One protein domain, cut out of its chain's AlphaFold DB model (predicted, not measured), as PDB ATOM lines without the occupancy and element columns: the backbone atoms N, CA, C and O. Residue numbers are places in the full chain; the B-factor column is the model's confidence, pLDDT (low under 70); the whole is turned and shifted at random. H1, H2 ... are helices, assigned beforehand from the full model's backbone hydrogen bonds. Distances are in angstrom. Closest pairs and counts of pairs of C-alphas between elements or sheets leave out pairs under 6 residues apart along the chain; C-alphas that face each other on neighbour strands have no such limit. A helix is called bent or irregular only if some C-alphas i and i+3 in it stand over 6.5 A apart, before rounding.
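This is residues 8 to 70 of the 77 residues of an uncharacterized protein of Planctomycetaceae bacterium (UniProt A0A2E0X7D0). Start at residue 8 and you see one long helix, H1, whose residues 8 to 25 stick out as an arm from a small body of looping chain and the first part of a bent second helix, H2. At the other end residues 63 to 70 of H2 stick out too, and these two arms make the length. The 63 printed residues hold two named helices, H1 then H2, and no named strand: all helix, extended, with a radius of gyration of the C-alphas of 18.5 A and spans of 61 by 28 by 14 A.

H1, residues 8 to 27, has 14 of 16 O i to N i+4 pairs within hydrogen-bond range. H2, residues 49 to 70, was assigned as one helix by its hydrogen bonds but is bent: C-alphas 57 and 60 are 6.8 A apart. Its arms, H2a and H2b, stand at a steep tilt of 55 degrees. Every such pair is within range in H2a; in H2b 0 of 7 are, and 2 of 8 O i to N i+3 pairs. H1 is apart from both arms.

Find C-alpha 8 at (190.232, 203.811, 185.680); from there H1 runs 30.2 A to C-alpha 27. H2a, residues 49 to 57, begins at (158.516, 208.129, 159.665). H2b, residues 60 to 70, runs 18.5 A to C-alpha 70 at (132.765, 220.416, 176.239).

The C-alphas farthest apart, His 8 and Val 68, are 61.8 A apart. The printed part has no cut; the link from H1 to H2, 21 residues, is long. Look for pLDDT under 70 at residues 24 to 32, 43 to 46 and 60 to 70.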
ATOM      1  N   HIS A   8     190.812 204.791 186.601       70.25
ATOM      2  CA  HIS A   8     190.232 203.811 185.680       70.25
ATOM      3  C   HIS A   8     188.826 203.343 186.083       70.25
ATOM      4  O   HIS A   8     187.996 203.098 185.214       70.25
ATOM      5  N   ALA A   9     188.535 203.251 187.384       75.44
ATOM      6  CA  ALA A   9     187.203 202.877 187.858       75.44
ATOM      7  C   ALA A   9     186.187 203.987 187.558       75.44
ATOM      8  O   ALA A   9     185.061 203.709 187.160       75.44
ATOM      9  N   PHE A  10     186.609 205.247 187.676       78.38
ATOM     10  CA  PHE A  10     185.774 206.396 187.343       78.38
ATOM     11  C   PHE A  10     185.512 206.498 185.832       78.38
ATOM     12  O   PHE A  10     184.371 206.678 185.412       78.38
ATOM     13  N   ALA A  11     186.544 206.289 185.008       82.38
ATOM     14  CA  ALA A  11     186.408 206.259 183.551       82.38
ATOM     15  C   ALA A  11     185.470 205.137 183.068       82.38
ATOM     16  O   ALA A  11     184.642 205.364 182.187       82.38
ATOM     17  N   LEU A  12     185.552 203.949 183.679       88.44
ATOM     18  CA  LEU A  12     184.656 202.831 183.380       88.44
ATOM     19  C   LEU A  12     183.194 203.178 183.698       88.44
ATOM     20  O   LEU A  12     182.313 202.923 182.884       88.44
ATOM     21  N   VAL A  13     182.938 203.792 184.856       89.25
ATOM     22  CA  VAL A  13     181.584 204.210 185.257       89.25
ATOM     23  C   VAL A  13     181.006 205.225 184.269       89.25
ATOM     24  O   VAL A  13     179.856 205.081 183.859       89.25
ATOM     25  N   ILE A  14     181.803 206.204 183.828       89.38
ATOM     26  CA  ILE A  14     181.376 207.179 182.812       89.38
ATOM     27  C   ILE A  14     181.062 206.484 181.484       89.38
ATOM     28  O   ILE A  14     180.023 206.758 180.884       89.38
ATOM     29  N   ALA A  15     181.925 205.572 181.032       89.19
ATOM     30  CA  ALA A  15     181.721 204.850 179.779       89.19
ATOM     31  C   ALA A  15     180.430 204.014 179.804       89.19
ATOM     32  O   ALA A  15     179.641 204.063 178.863       89.19
ATOM     33  N   VAL A  16     180.171 203.303 180.904       90.94
ATOM     34  CA  VAL A  16     178.940 202.519 181.084       90.94
ATOM     35  C   VAL A  16     177.708 203.428 181.120       90.94
ATOM     36  O   VAL A  16     176.724 203.150 180.434       90.94
ATOM     37  N   ALA A  17     177.764 204.543 181.852       87.62
ATOM     38  CA  ALA A  17     176.666 205.507 181.905       87.62
ATOM     39  C   ALA A  17     176.351 206.108 180.522       87.62
ATOM     40  O   ALA A  17     175.181 206.248 180.167       87.62
ATOM     41  N   ALA A  18     177.376 206.404 179.717       86.56
ATOM     42  CA  ALA A  18     177.210 206.922 178.361       86.56
ATOM     43  C   ALA A  18     176.522 205.910 177.429       86.56
ATOM     44  O   ALA A  18     175.615 206.280 176.683       86.56
ATOM     45  N   VAL A  19     176.895 204.627 177.505       85.88
ATOM     46  CA  VAL A  19     176.255 203.557 176.720       85.88
ATOM     47  C   VAL A  19     174.785 203.388 177.113       85.88
ATOM     48  O   VAL A  19     173.925 203.289 176.239       85.88
ATOM     49  N   ILE A  20     174.475 203.420 178.413       83.88
ATOM     50  CA  ILE A  20     173.096 203.326 178.912       83.88
ATOM     51  C   ILE A  20     172.262 204.532 178.452       83.88
ATOM     52  O   ILE A  20     171.141 204.357 177.978       83.88
ATOM     53  N   ALA A  21     172.804 205.750 178.535       79.12
ATOM     54  CA  ALA A  21     172.117 206.966 178.094       79.12
ATOM     55  C   ALA A  21     171.840 206.972 176.578       79.12
ATOM     56  O   ALA A  21     170.765 207.392 176.135       79.12
ATOM     57  N   LEU A  22     172.780 206.458 175.779       75.81
ATOM     58  CA  LEU A  22     172.599 206.304 174.338       75.81
ATOM     59  C   LEU A  22     171.514 205.263 174.021       75.81
ATOM     60  O   LEU A  22     170.640 205.520 173.195       75.81
ATOM     61  N   ALA A  23     171.516 204.128 174.725       70.25
ATOM     62  CA  ALA A  23     170.502 203.087 174.569       70.25
ATOM     63  C   ALA A  23     169.099 203.543 175.009       70.25
ATOM     64  O   ALA A  23     168.113 203.174 174.378       70.25
ATOM     65  N   ALA A  24     168.992 204.380 176.046       63.25
ATOM     66  CA  ALA A  24     167.718 204.904 176.544       63.25
ATOM     67  C   ALA A  24     167.113 206.003 175.648       63.25
ATOM     68  O   ALA A  24     165.908 206.264 175.693       63.25
ATOM     69  N   SER A  25     167.924 206.650 174.805       59.38
ATOM     70  CA  SER A  25     167.478 207.760 173.952       59.38
ATOM     71  C   SER A  25     166.526 207.326 172.826       59.38
ATOM     72  O   SER A  25     165.739 208.142 172.346       59.38
ATOM     73  N   SER A  26     166.518 206.044 172.442       54.84
ATOM     74  CA  SER A  26     165.620 205.491 171.411       54.84
ATOM     75  C   SER A  26     164.159 205.343 171.866       54.84
ATOM     76  O   SER A  26     163.274 205.176 171.028       54.84
ATOM     77  N   ALA A  27     163.882 205.453 173.170       50.78
ATOM     78  CA  ALA A  27     162.561 205.212 173.753       50.78
ATOM     79  C   ALA A  27     161.689 206.472 173.921       50.78
ATOM     80  O   ALA A  27     160.587 206.381 174.466       50.78
ATOM     81  N   HIS A  28     162.123 207.646 173.444       50.31
ATOM     82  CA  HIS A  28     161.290 208.854 173.463       50.31
ATOM     83  C   HIS A  28     160.185 208.769 172.397       50.31
ATOM     84  O   HIS A  28     160.236 209.398 171.339       50.31
ATOM     85  N   ALA A  29     159.157 207.967 172.683       52.94
ATOM     86  CA  ALA A  29     157.928 207.916 171.914       52.94
ATOM     87  C   ALA A  29     157.236 209.287 171.983       52.94
ATOM     88  O   ALA A  29     156.842 209.786 173.038       52.94
ATOM     89  N   ARG A  30     157.138 209.925 170.819       55.78
ATOM     90  CA  ARG A  30     156.654 211.288 170.606       55.78
ATOM     91  C   ARG A  30     155.124 211.335 170.744       55.78
ATOM     92  O   ARG A  30     154.419 211.450 169.750       55.78
ATOM     93  N   GLY A  31     154.615 211.258 171.974       61.66
ATOM     94  CA  GLY A  31     153.179 211.280 172.285       61.66
ATOM     95  C   GLY A  31     152.406 210.035 171.812       61.66
ATOM     96  O   GLY A  31     152.955 209.189 171.105       61.66
ATOM     97  N   PRO A  32     151.130 209.889 172.213       69.06
ATOM     98  CA  PRO A  32     150.301 208.775 171.766       69.06
ATOM     99  C   PRO A  32     150.028 208.882 170.257       69.06
ATOM    100  O   PRO A  32     149.490 209.885 169.788       69.06
ATOM    101  N   ILE A  33     150.407 207.844 169.505       77.00
ATOM    102  CA  ILE A  33     150.063 207.668 168.085       77.00
ATOM    103  C   ILE A  33     148.556 207.386 167.990       77.00
ATOM    104  O   ILE A  33     148.007 206.648 168.813       77.00
ATOM    105  N   SER A  34     147.872 207.966 167.005       81.69
ATOM    106  CA  SER A  34     146.436 207.788 166.803       81.69
ATOM    107  C   SER A  34     146.086 206.322 166.558       81.69
ATOM    108  O   SER A  34     146.743 205.627 165.782       81.69
ATOM    109  N   TYR A  35     144.986 205.854 167.157       82.12
ATOM    110  CA  TYR A  35     144.483 204.500 166.917       82.12
ATOM    111  C   TYR A  35     144.177 204.257 165.431       82.12
ATOM    112  O   TYR A  35     144.420 203.168 164.922       82.12
ATOM    113  N   ASN A  36     143.730 205.281 164.703       85.94
ATOM    114  CA  ASN A  36     143.394 205.161 163.283       85.94
ATOM    115  C   ASN A  36     144.614 205.232 162.355       85.94
ATOM    116  O   ASN A  36     144.446 205.162 161.140       85.94
ATOM    117  N   ASN A  37     145.825 205.376 162.896       86.88
ATOM    118  CA  ASN A  37     147.038 205.398 162.097       86.88
ATOM    119  C   ASN A  37     147.374 203.972 161.617       86.88
ATOM    120  O   ASN A  37     147.727 203.122 162.443       86.88
ATOM    121  N   PRO A  38     147.301 203.684 160.302       86.00
ATOM    122  CA  PRO A  38     147.569 202.347 159.771       86.00
ATOM    123  C   PRO A  38     149.042 201.954 159.919       86.00
ATOM    124  O   PRO A  38     149.376 200.774 159.901       86.00
ATOM    125  N   PHE A  39     149.927 202.934 160.119       85.75
ATOM    126  CA  PHE A  39     151.355 202.716 160.288       85.75
ATOM    127  C   PHE A  39     151.765 202.567 161.761       85.75
ATOM    128  O   PHE A  39     152.955 202.429 162.033       85.75
ATOM    129  N   ARG A  40     150.825 202.575 162.723       79.81
ATOM    130  CA  ARG A  40     151.127 202.601 164.172       79.81
ATOM    131  C   ARG A  40     151.934 201.408 164.698       79.81
ATOM    132  O   ARG A  40     152.606 201.547 165.713       79.81
ATOM    133  N   SER A  41     151.847 200.246 164.049       79.19
ATOM    134  CA  SER A  41     152.440 198.977 164.505       79.19
ATOM    135  C   SER A  41     153.791 198.646 163.868       79.19
ATOM    136  O   SER A  41     154.469 197.731 164.329       79.19
ATOM    137  N   PHE A  42     154.212 199.372 162.829       70.31
ATOM    138  CA  PHE A  42     155.480 199.110 162.148       70.31
ATOM    139  C   PHE A  42     156.634 199.723 162.943       70.31
ATOM    140  O   PHE A  42     157.074 200.834 162.663       70.31
ATOM    141  N   ASN A  43     157.100 199.040 163.985       61.59
ATOM    142  CA  ASN A  43     158.198 199.529 164.813       61.59
ATOM    143  C   ASN A  43     159.459 198.692 164.562       61.59
ATOM    144  O   ASN A  43     159.757 197.745 165.284       61.59
ATOM    145  N   ILE A  44     160.172 199.014 163.480       57.72
ATOM    146  CA  ILE A  44     161.421 198.344 163.101       57.72
ATOM    147  C   ILE A  44     162.570 199.043 163.841       57.72
ATOM    148  O   ILE A  44     163.291 199.851 163.269       57.72
ATOM    149  N   GLY A  45     162.671 198.817 165.152       61.25
ATOM    150  CA  GLY A  45     163.832 199.210 165.964       61.25
ATOM    151  C   GLY A  45     164.170 200.708 166.035       61.25
ATOM    152  O   GLY A  45     165.294 201.043 166.403       61.25
ATOM    153  N   GLY A  46     163.251 201.618 165.689       69.25
ATOM    154  CA  GLY A  46     163.556 203.048 165.611       69.25
ATOM    155  C   GLY A  46     162.360 203.947 165.299       69.25
ATOM    156  O   GLY A  46     161.208 203.630 165.576       69.25
ATOM    157  N   VAL A  47     162.641 205.121 164.733       73.12
ATOM    158  CA  VAL A  47     161.636 206.150 164.450       73.12
ATOM    159  C   VAL A  47     160.787 205.771 163.226       73.12
ATOM    160  O   VAL A  47     161.296 205.675 162.111       73.12
ATOM    161  N   ASN A  48     159.471 205.617 163.403       83.81
ATOM    162  CA  ASN A  48     158.544 205.329 162.302       83.81
ATOM    163  C   ASN A  48     158.098 206.618 161.579       83.81
ATOM    164  O   ASN A  48     157.165 207.314 161.991       83.81
ATOM    165  N   TYR A  49     158.775 206.932 160.472       82.56
ATOM    166  CA  TYR A  49     158.516 208.129 159.665       82.56
ATOM    167  C   TYR A  49     157.156 208.122 158.957       82.56
ATOM    168  O   TYR A  49     156.520 209.173 158.884       82.56
ATOM    169  N   GLY A  50     156.673 206.959 158.504       85.62
ATOM    170  CA  GLY A  50     155.349 206.835 157.882       85.62
ATOM    171  C   GLY A  50     154.225 207.172 158.863       85.62
ATOM    172  O   GLY A  50     153.333 207.960 158.553       85.62
ATOM    173  N   SER A  51     154.339 206.669 160.094       86.50
ATOM    174  CA  SER A  51     153.454 207.016 161.204       86.50
ATOM    175  C   SER A  51     153.490 208.517 161.496       86.50
ATOM    176  O   SER A  51     152.437 209.149 161.548       86.50
ATOM    177  N   MET A  52     154.676 209.131 161.587       85.12
ATOM    178  CA  MET A  52     154.791 210.578 161.824       85.12
ATOM    179  C   MET A  52     154.195 211.430 160.699       85.12
ATOM    180  O   MET A  52     153.580 212.460 160.979       85.12
ATOM    181  N   GLN A  53     154.392 211.045 159.437       87.44
ATOM    182  CA  GLN A  53     153.829 211.762 158.295       87.44
ATOM    183  C   GLN A  53     152.301 211.677 158.297       87.44
ATOM    184  O   GLN A  53     151.632 212.699 158.134       87.44
ATOM    185  N   TRP A  54     151.754 210.486 158.550       88.25
ATOM    186  CA  TRP A  54     150.314 210.287 158.659       88.25
ATOM    187  C   TRP A  54     149.720 211.125 159.800       88.25
ATOM    188  O   TRP A  54     148.736 211.834 159.580       88.25
ATOM    189  N   GLU A  55     150.355 211.131 160.980       87.19
ATOM    190  CA  GLU A  55     149.921 211.959 162.113       87.19
ATOM    191  C   GLU A  55     149.903 213.442 161.742       87.19
ATOM    192  O   GLU A  55     148.915 214.123 161.988       87.19
ATOM    193  N   ARG A  56     150.954 213.970 161.101       86.62
ATOM    194  CA  ARG A  56     150.998 215.388 160.696       86.62
ATOM    195  C   ARG A  56     149.844 215.768 159.768       86.62
ATOM    196  O   ARG A  56     149.286 216.849 159.916       86.62
ATOM    197  N   GLN A  57     149.480 214.883 158.845       88.00
ATOM    198  CA  GLN A  57     148.386 215.120 157.901       88.00
ATOM    199  C   GLN A  57     147.000 215.039 158.561       88.00
ATOM    200  O   GLN A  57     146.088 215.765 158.167       88.00
ATOM    201  N   HIS A  58     146.825 214.182 159.571       84.19
ATOM    202  CA  HIS A  58     145.508 213.874 160.146       84.19
ATOM    203  C   HIS A  58     145.240 214.545 161.499       84.19
ATOM    204  O   HIS A  58     144.083 214.698 161.895       84.19
ATOM    205  N   ARG A  59     146.275 215.005 162.208       76.06
ATOM    206  CA  ARG A  59     146.150 215.627 163.535       76.06
ATOM    207  C   ARG A  59     145.416 216.967 163.496       76.06
ATOM    208  O   ARG A  59     144.716 217.285 164.453       76.06
ATOM    209  N   THR A  60     145.460 217.689 162.376       62.22
ATOM    210  CA  THR A  60     144.693 218.931 162.180       62.22
ATOM    211  C   THR A  60     143.178 218.698 162.226       62.22
ATOM    212  O   THR A  60     142.440 219.584 162.643       62.22
ATOM    213  N   ARG A  61     142.689 217.496 161.880       58.44
ATOM    214  CA  ARG A  61     141.245 217.189 161.886       58.44
ATOM    215  C   ARG A  61     140.680 216.890 163.278       58.44
ATOM    216  O   ARG A  61     139.496 217.098 163.505       58.44
ATOM    217  N   ASN A  62     141.508 216.430 164.217       55.06
ATOM    218  CA  ASN A  62     141.031 215.949 165.522       55.06
ATOM    219  C   ASN A  62     140.931 217.045 166.598       55.06
ATOM    220  O   ASN A  62     140.239 216.858 167.598       55.06
ATOM    221  N   VAL A  63     141.580 218.199 166.405       54.88
ATOM    222  CA  VAL A  63     141.511 219.322 167.364       54.88
ATOM    223  C   VAL A  63     140.111 219.954 167.384       54.88
ATOM    224  O   VAL A  63     139.642 220.401 168.430       54.88
ATOM    225  N   SER A  64     139.389 219.905 166.262       52.38
ATOM    226  CA  SER A  64     138.051 220.490 166.126       52.38
ATOM    227  C   SER A  64     136.967 219.743 166.916       52.38
ATOM    228  O   SER A  64     135.965 220.341 167.300       52.38
ATOM    229  N   SER A  65     137.148 218.452 167.211       52.34
ATOM    230  CA  SER A  65     136.113 217.632 167.866       52.34
ATOM    231  C   SER A  65     136.193 217.638 169.397       52.34
ATOM    232  O   SER A  65     135.193 217.369 170.065       52.34
ATOM    233  N   ALA A  66     137.361 217.952 169.967       54.22
ATOM    234  CA  ALA A  66     137.563 217.956 171.417       54.22
ATOM    235  C   ALA A  66     136.981 219.211 172.095       54.22
ATOM    236  O   ALA A  66     136.477 219.128 173.214       54.22
ATOM    237  N   VAL A  67     136.987 220.358 171.406       53.72
ATOM    238  CA  VAL A  67     136.451 221.625 171.936       53.72
ATOM    239  C   VAL A  67     134.920 221.663 171.875       53.72
ATOM    240  O   VAL A  67     134.274 222.115 172.818       53.72
ATOM    241  N   VAL A  68     134.311 221.108 170.822       54.50
ATOM    242  CA  VAL A  68     132.845 221.131 170.646       54.50
ATOM    243  C   VAL A  68     132.123 220.272 171.691       54.50
ATOM    244  O   VAL A  68     131.048 220.634 172.166       54.50
ATOM    245  N   ARG A  69     132.727 219.163 172.130       53.69
ATOM    246  CA  ARG A  69     132.101 218.245 173.096       53.69
ATOM    247  C   ARG A  69     132.031 218.771 174.533       53.69
ATOM    248  O   ARG A  69     131.311 218.186 175.335       53.69
ATOM    249  N   ARG A  70     132.736 219.861 174.870       55.75
ATOM    250  CA  ARG A  70     132.765 220.416 176.239       55.75
ATOM    251  C   ARG A  70     131.880 221.653 176.444       55.75
ATOM    252  O   ARG A  70     131.683 222.046 177.585       55.75
TER     253      ARG A  70